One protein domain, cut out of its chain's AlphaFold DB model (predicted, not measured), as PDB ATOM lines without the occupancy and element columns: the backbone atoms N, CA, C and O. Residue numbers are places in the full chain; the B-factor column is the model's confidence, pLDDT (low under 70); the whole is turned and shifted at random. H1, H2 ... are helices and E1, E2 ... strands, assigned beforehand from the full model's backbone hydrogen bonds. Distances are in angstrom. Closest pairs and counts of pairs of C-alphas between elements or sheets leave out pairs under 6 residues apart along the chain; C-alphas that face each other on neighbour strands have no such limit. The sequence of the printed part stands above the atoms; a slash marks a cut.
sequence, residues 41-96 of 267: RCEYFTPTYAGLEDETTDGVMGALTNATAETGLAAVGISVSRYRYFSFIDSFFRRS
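Overview. This is residues 41 to 96 of the 267 residues of an uncharacterized protein of Ramazzottius varieornatus (UniProt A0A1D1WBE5). Little regular structure is present: the fold is mostly loops, with the short helix H1 beside the short strand E2, the small helix H2 away from both, and the two printed ends far apart. The printed part has 56 residues; E1, H1, E2 and H2 follow in that order, a mixed class with 17 residues in named elements. It is compact, with a radius of gyration of the C-alphas of 11.7 A and spans of 33 by 27 by 20 A.

Arrangement. H1, residues 59 to 65, and E2, residues 71 to 73, have 5 pairs of C-alphas within 8 A, the closest being Val 60 and Gly 72 at 6.0 A. H2, residues 80 to 83, is apart from H1 and E2. E1, residues 43 to 45, is apart from H1, E2 and H2. E1 and E2 pair with no named strand. In H1 every O i to N i+4 pair is within hydrogen-bond range; H2 is too short for one.

Along the chain. H1 is 10.0 A long from C-alpha 59 at (-30.094, -28.391, 47.827). E2 measures 7.0 A, E1 6.6 A and H2 5.1 A, ending with C-alpha 83 at (-32.066, -38.990, 35.986).

Size, cuts and confidence. The farthest C-alphas, Arg 41 and Ser 96, are 37.0 A apart. The printed part has no cut; the link E1 to H1 is long. Confidence is under 70 at residues 41 to 42, 49 to 53, 55 and 95.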
ATOM      1  N   ARG A  41     -35.369 -10.873  33.637       59.41
ATOM      2  CA  ARG A  41     -34.304 -10.787  34.644       59.41
ATOM      3  C   ARG A  41     -34.147 -12.155  35.290       59.41
ATOM      4  O   ARG A  41     -35.091 -12.660  35.893       59.41
ATOM      5  N   CYS A  42     -32.974 -12.744  35.122       68.06
ATOM      6  CA  CYS A  42     -32.575 -13.931  35.854       68.06
ATOM      7  C   CYS A  42     -31.882 -13.497  37.146       68.06
ATOM      8  O   CYS A  42     -31.016 -12.623  37.115       68.06
ATOM      9  N   GLU A  43     -32.274 -14.089  38.270       75.62
ATOM     10  CA  GLU A  43     -31.644 -13.844  39.570       75.62
ATOM     11  C   GLU A  43     -30.897 -15.107  39.994       75.62
ATOM     12  O   GLU A  43     -31.432 -16.212  39.902       75.62
ATOM     13  N   TYR A  44     -29.648 -14.949  40.431       78.00
ATOM     14  CA  TYR A  44     -28.853 -16.053  40.954       78.00
ATOM     15  C   TYR A  44     -29.039 -16.148  42.464       78.00
ATOM     16  O   TYR A  44     -28.955 -15.140  43.167       78.00
ATOM     17  N   PHE A  45     -29.238 -17.358  42.971       81.31
ATOM     18  CA  PHE A  45     -29.210 -17.631  44.400       81.31
ATOM     19  C   PHE A  45     -28.519 -18.957  44.694       81.31
ATOM     20  O   PHE A  45     -28.274 -19.782  43.817       81.31
ATOM     21  N   THR A  46     -28.186 -19.147  45.957       77.25
ATOM     22  CA  THR A  46     -27.389 -20.266  46.437       77.25
ATOM     23  C   THR A  46     -28.241 -21.002  47.472       77.25
ATOM     24  O   THR A  46     -28.496 -20.429  48.532       77.25
ATOM     25  N   PRO A  47     -28.733 -22.222  47.187       74.88
ATOM     26  CA  PRO A  47     -29.531 -22.979  48.147       74.88
ATOM     27  C   PRO A  47     -28.680 -23.451  49.332       74.88
ATOM     28  O   PRO A  47     -27.450 -23.480  49.269       74.88
ATOM     29  N   THR A  48     -29.339 -23.805  50.434       71.50
ATOM     30  CA  THR A  48     -28.690 -24.230  51.682       71.50
ATOM     31  C   THR A  48     -27.903 -25.535  51.495       71.50
ATOM     32  O   THR A  48     -28.381 -26.456  50.840       71.50
ATOM     33  N   TYR A  49     -26.709 -25.630  52.102       65.12
ATOM     34  CA  TYR A  49     -25.806 -26.802  52.008       65.12
ATOM     35  C   TYR A  49     -25.774 -27.700  53.250       65.12
ATOM     36  O   TYR A  49     -25.020 -28.670  53.284       65.12
ATOM     37  N   ALA A  50     -26.512 -27.356  54.303       55.94
ATOM     38  CA  ALA A  50     -26.478 -28.080  55.568       55.94
ATOM     39  C   ALA A  50     -27.626 -29.093  55.643       55.94
ATOM     40  O   ALA A  50     -28.754 -28.736  55.323       55.94
ATOM     41  N   GLY A  51     -27.333 -30.317  56.101       58.12
ATOM     42  CA  GLY A  51     -28.351 -31.343  56.369       58.12
ATOM     43  C   GLY A  51     -28.995 -31.953  55.121       58.12
ATOM     44  O   GLY A  51     -30.180 -32.237  55.146       58.12
ATOM     45  N   LEU A  52     -28.230 -32.109  54.035       64.81
ATOM     46  CA  LEU A  52     -28.700 -32.738  52.797       64.81
ATOM     47  C   LEU A  52     -28.719 -34.266  52.979       64.81
ATOM     48  O   LEU A  52     -27.706 -34.928  52.733       64.81
ATOM     49  N   GLU A  53     -29.830 -34.810  53.467       66.19
ATOM     50  CA  GLU A  53     -30.009 -36.258  53.648       66.19
ATOM     51  C   GLU A  53     -30.553 -36.913  52.372       66.19
ATOM     52  O   GLU A  53     -30.164 -38.038  52.042       66.19
ATOM     53  N   ASP A  54     -31.380 -36.190  51.609       72.06
ATOM     54  CA  ASP A  54     -31.969 -36.666  50.363       72.06
ATOM     55  C   ASP A  54     -31.334 -35.988  49.142       72.06
ATOM     56  O   ASP A  54     -31.487 -34.803  48.842       72.06
ATOM     57  N   GLU A  55     -30.642 -36.810  48.360       68.56
ATOM     58  CA  GLU A  55     -29.975 -36.424  47.125       68.56
ATOM     59  C   GLU A  55     -30.909 -35.895  46.016       68.56
ATOM     60  O   GLU A  55     -30.411 -35.349  45.023       68.56
ATOM     61  N   THR A  56     -32.222 -36.109  46.127       70.62
ATOM     62  CA  THR A  56     -33.223 -35.743  45.110       70.62
ATOM     63  C   THR A  56     -34.101 -34.559  45.501       70.62
ATOM     64  O   THR A  56     -34.557 -33.834  44.615       70.62
ATOM     65  N   THR A  57     -34.310 -34.333  46.796       74.25
ATOM     66  CA  THR A  57     -35.227 -33.297  47.298       74.25
ATOM     67  C   THR A  57     -34.523 -32.153  48.017       74.25
ATOM     68  O   THR A  57     -35.156 -31.123  48.249       74.25
ATOM     69  N   ASP A  58     -33.213 -32.257  48.254       77.12
ATOM     70  CA  ASP A  58     -32.457 -31.213  48.938       77.12
ATOM     71  C   ASP A  58     -31.526 -30.407  48.006       77.12
ATOM     72  O   ASP A  58     -31.216 -30.769  46.863       77.12
ATOM     73  N   GLY A  59     -31.067 -29.253  48.501       83.38
ATOM     74  CA  GLY A  59     -30.094 -28.391  47.827       83.38
ATOM     75  C   GLY A  59     -30.587 -27.857  46.477       83.38
ATOM     76  O   GLY A  59     -31.693 -27.333  46.354       83.38
ATOM     77  N   VAL A  60     -29.743 -27.960  45.446       84.62
ATOM     78  CA  VAL A  60     -30.082 -27.497  44.087       84.62
ATOM     79  C   VAL A  60     -31.214 -28.316  43.471       84.62
ATOM     80  O   VAL A  60     -32.065 -27.749  42.793       84.62
ATOM     81  N   MET A  61     -31.250 -29.624  43.728       84.62
ATOM     82  CA  MET A  61     -32.308 -30.494  43.210       84.62
ATOM     83  C   MET A  61     -33.647 -30.162  43.868       84.62
ATOM     84  O   MET A  61     -34.638 -29.982  43.171       84.62
ATOM     85  N   GLY A  62     -33.648 -29.929  45.183       84.19
ATOM     86  CA  GLY A  62     -34.817 -29.433  45.907       84.19
ATOM     87  C   GLY A  62     -35.355 -28.103  45.394       84.19
ATOM     88  O   GLY A  62     -36.564 -27.931  45.252       84.19
ATOM     89  N   ALA A  63     -34.467 -27.162  45.061       83.44
ATOM     90  CA  ALA A  63     -34.866 -25.882  44.479       83.44
ATOM     91  C   ALA A  63     -35.570 -26.042  43.118       83.44
ATOM     92  O   ALA A  63     -36.522 -25.319  42.819       83.44
ATOM     93  N   LEU A  64     -35.133 -27.011  42.312       84.69
ATOM     94  CA  LEU A  64     -35.773 -27.343  41.039       84.69
ATOM     95  C   LEU A  64     -37.123 -28.040  41.257       84.69
ATOM     96  O   LEU A  64     -38.113 -27.651  40.643       84.69
ATOM     97  N   THR A  65     -37.193 -29.010  42.170       85.44
ATOM     98  CA  THR A  65     -38.434 -29.741  42.486       85.44
ATOM     99  C   THR A  65     -39.508 -28.829  43.079       85.44
ATOM    100  O   THR A  65     -40.677 -28.933  42.714       85.44
ATOM    101  N   ASN A  66     -39.122 -27.886  43.941       83.50
ATOM    102  CA  ASN A  66     -40.034 -26.916  44.559       83.50
ATOM    103  C   ASN A  66     -40.382 -25.732  43.640       83.50
ATOM    104  O   ASN A  66     -41.014 -24.778  44.094       83.50
ATOM    105  N   ALA A  67     -39.948 -25.763  42.374       81.81
ATOM    106  CA  ALA A  67     -40.137 -24.696  41.390       81.81
ATOM    107  C   ALA A  67     -39.643 -23.312  41.860       81.81
ATOM    108  O   ALA A  67     -40.087 -22.275  41.361       81.81
ATOM    109  N   THR A  68     -38.707 -23.275  42.815       82.50
ATOM    110  CA  THR A  68     -38.042 -22.031  43.227       82.50
ATOM    111  C   THR A  68     -36.918 -21.664  42.262       82.50
ATOM    112  O   THR A  68     -36.523 -20.503  42.198       82.50
ATOM    113  N   ALA A  69     -36.454 -22.625  41.464       82.75
ATOM    114  CA  ALA A  69     -35.518 -22.449  40.368       82.75
ATOM    115  C   ALA A  69     -36.035 -23.108  39.084       82.75
ATOM    116  O   ALA A  69     -36.673 -24.155  39.134       82.75
ATOM    117  N   GLU A  70     -35.707 -22.526  37.927       83.69
ATOM    118  CA  GLU A  70     -35.954 -23.177  36.627       83.69
ATOM    119  C   GLU A  70     -34.742 -23.996  36.164       83.69
ATOM    120  O   GLU A  70     -34.898 -24.997  35.471       83.69
ATOM    121  N   THR A  71     -33.526 -23.568  36.523       84.12
ATOM    122  CA  THR A  71     -32.279 -24.259  36.166       84.12
ATOM    123  C   THR A  71     -31.269 -24.176  37.308       84.12
ATOM    124  O   THR A  71     -31.195 -23.177  38.026       84.12
ATOM    125  N   GLY A  72     -30.496 -25.245  37.490       82.81
ATOM    126  CA  GLY A  72     -29.503 -25.360  38.553       82.81
ATOM    127  C   GLY A  72     -28.140 -25.725  37.989       82.81
ATOM    128  O   GLY A  72     -28.041 -26.621  37.152       82.81
ATOM    129  N   LEU A  73     -27.090 -25.052  38.463       83.31
ATOM    130  CA  LEU A  73     -25.708 -25.395  38.151       83.31
ATOM    131  C   LEU A  73     -25.018 -25.883  39.427       83.31
ATOM    132  O   LEU A  73     -24.849 -25.142  40.395       83.31
ATOM    133  N   ALA A  74     -24.631 -27.155  39.433       79.00
ATOM    134  CA  ALA A  74     -24.061 -27.802  40.604       79.00
ATOM    135  C   ALA A  74     -23.028 -28.857  40.213       79.00
ATOM    136  O   ALA A  74     -23.186 -29.549  39.208       79.00
ATOM    137  N   ALA A  75     -22.010 -29.038  41.054       77.50
ATOM    138  CA  ALA A  75     -21.116 -30.187  40.971       77.50
ATOM    139  C   ALA A  75     -21.832 -31.428  41.533       77.50
ATOM    140  O   ALA A  75     -21.657 -31.806  42.691       77.50
ATOM    141  N   VAL A  76     -22.693 -32.036  40.716       76.88
ATOM    142  CA  VAL A  76     -23.506 -33.198  41.091       76.88
ATOM    143  C   VAL A  76     -23.132 -34.418  40.262       76.88
ATOM    144  O   VAL A  76     -22.953 -34.342  39.052       76.88
ATOM    145  N   GLY A  77     -23.048 -35.576  40.916       76.88
ATOM    146  CA  GLY A  77     -23.026 -36.842  40.192       76.88
ATOM    147  C   GLY A  77     -24.374 -37.088  39.519       76.88
ATOM    148  O   GLY A  77     -25.417 -36.935  40.162       76.88
ATOM    149  N   ILE A  78     -24.340 -37.489  38.249       80.25
ATOM    150  CA  ILE A  78     -25.514 -37.974  37.524       80.25
ATOM    151  C   ILE A  78     -25.722 -39.436  37.934       80.25
ATOM    152  O   ILE A  78     -24.903 -40.299  37.621       80.25
ATOM    153  N   SER A  79     -26.785 -39.701  38.691       77.38
ATOM    154  CA  SER A  79     -27.183 -41.043  39.128       77.38
ATOM    155  C   SER A  79     -28.507 -41.446  38.481       77.38
ATOM    156  O   SER A  79     -29.289 -40.595  38.057       77.38
ATOM    157  N   VAL A  80     -28.791 -42.753  38.439       79.56
ATOM    158  CA  VAL A  80     -30.058 -43.279  37.894       79.56
ATOM    159  C   VAL A  80     -31.266 -42.720  38.647       79.56
ATOM    160  O   VAL A  80     -32.278 -42.410  38.026       79.56
ATOM    161  N   SER A  81     -31.168 -42.556  39.969       79.06
ATOM    162  CA  SER A  81     -32.246 -41.985  40.782       79.06
ATOM    163  C   SER A  81     -32.542 -40.537  40.398       79.06
ATOM    164  O   SER A  81     -33.706 -40.187  40.241       79.06
ATOM    165  N   ARG A  82     -31.515 -39.714  40.158       80.56
ATOM    166  CA  ARG A  82     -31.685 -38.311  39.751       80.56
ATOM    167  C   ARG A  82     -32.153 -38.169  38.306       80.56
ATOM    168  O   ARG A  82     -32.981 -37.311  38.023       80.56
ATOM    169  N   TYR A  83     -31.681 -39.027  37.402       83.88
ATOM    170  CA  TYR A  83     -32.066 -38.990  35.986       83.88
ATOM    171  C   TYR A  83     -33.567 -39.256  35.761       83.88
ATOM    172  O   TYR A  83     -34.127 -38.845  34.752       83.88
ATOM    173  N   ARG A  84     -34.246 -39.914  36.713       83.19
ATOM    174  CA  ARG A  84     -35.706 -40.113  36.664       83.19
ATOM    175  C   ARG A  84     -36.507 -38.827  36.878       83.19
ATOM    176  O   ARG A  84     -37.636 -38.753  36.410       83.19
ATOM    177  N   TYR A  85     -35.942 -37.852  37.589       82.38
ATOM    178  CA  TYR A  85     -36.639 -36.626  37.987       82.38
ATOM    179  C   TYR A  85     -36.118 -35.380  37.266       82.38
ATOM    180  O   TYR A  85     -36.854 -34.410  37.114       82.38
ATOM    181  N   PHE A  86     -34.869 -35.404  36.792       85.94
ATOM    182  CA  PHE A  86     -34.213 -34.246  36.189       85.94
ATOM    183  C   PHE A  86     -33.568 -34.595  34.849       85.94
ATOM    184  O   PHE A  86     -32.982 -35.664  34.677       85.94
ATOM    185  N   SER A  87     -33.622 -33.645  33.916       88.31
ATOM    186  CA  SER A  87     -32.852 -33.697  32.672       88.31
ATOM    187  C   SER A  87     -31.467 -33.094  32.897       88.31
ATOM    188  O   SER A  87     -31.350 -31.967  33.378       88.31
ATOM    189  N   PHE A  88     -30.422 -33.839  32.541       86.44
ATOM    190  CA  PHE A  88     -29.027 -33.422  32.684       86.44
ATOM    191  C   PHE A  88     -28.397 -33.148  31.321       86.44
ATOM    192  O   PHE A  88     -28.719 -33.809  30.338       86.44
ATOM    193  N   ILE A  89     -27.466 -32.196  31.286       86.12
ATOM    194  CA  ILE A  89     -26.526 -32.046  30.172       86.12
ATOM    195  C   ILE A  89     -25.430 -33.106  30.344       86.12
ATOM    196  O   ILE A  89     -25.058 -33.423  31.479       86.12
ATOM    197  N   ASP A  90     -24.920 -33.643  29.235       81.44
ATOM    198  CA  ASP A  90     -23.831 -34.618  29.260       81.44
ATOM    199  C   ASP A  90     -22.633 -34.104  30.064       81.44
ATOM    200  O   ASP A  90     -22.180 -32.964  29.923       81.44
ATOM    201  N   SER A  91     -22.115 -34.965  30.939       78.50
ATOM    202  CA  SER A  91     -20.982 -34.610  31.783       78.50
ATOM    203  C   SER A  91     -19.681 -34.679  30.991       78.50
ATOM    204  O   SER A  91     -19.272 -35.748  30.540       78.50
ATOM    205  N   PHE A  92     -18.963 -33.558  30.924       75.75
ATOM    206  CA  PHE A  92     -17.586 -33.516  30.421       75.75
ATOM    207  C   PHE A  92     -16.575 -34.147  31.394       75.75
ATOM    208  O   PHE A  92     -15.442 -34.435  31.015       75.75
ATOM    209  N   PHE A  93     -16.982 -34.394  32.644       76.25
ATOM    210  CA  PHE A  93     -16.134 -34.970  33.684       76.25
ATOM    211  C   PHE A  93     -16.598 -36.378  34.056       76.25
ATOM    212  O   PHE A  93     -17.764 -36.605  34.393       76.25
ATOM    213  N   ARG A  94     -15.667 -37.338  34.057       72.81
ATOM    214  CA  ARG A  94     -15.902 -38.653  34.663       72.81
ATOM    215  C   ARG A  94     -15.645 -38.562  36.163       72.81
ATOM    216  O   ARG A  94     -14.588 -38.106  36.587       72.81
ATOM    217  N   ARG A  95     -16.609 -39.008  36.968       69.19
ATOM    218  CA  ARG A  95     -16.483 -39.030  38.428       69.19
ATOM    219  C   ARG A  95     -15.702 -40.270  38.863       69.19
ATOM    220  O   ARG A  95     -16.168 -41.387  38.661       69.19
ATOM    221  N   SER A  96     -14.552 -40.071  39.497       70.19
ATOM    222  CA  SER A  96     -13.852 -41.104  40.266       70.19
ATOM    223  C   SER A  96     -14.134 -40.908  41.753       70.19
ATOM    224  O   SER A  96     -14.016 -39.794  42.264       70.19
TER     225      SER A  96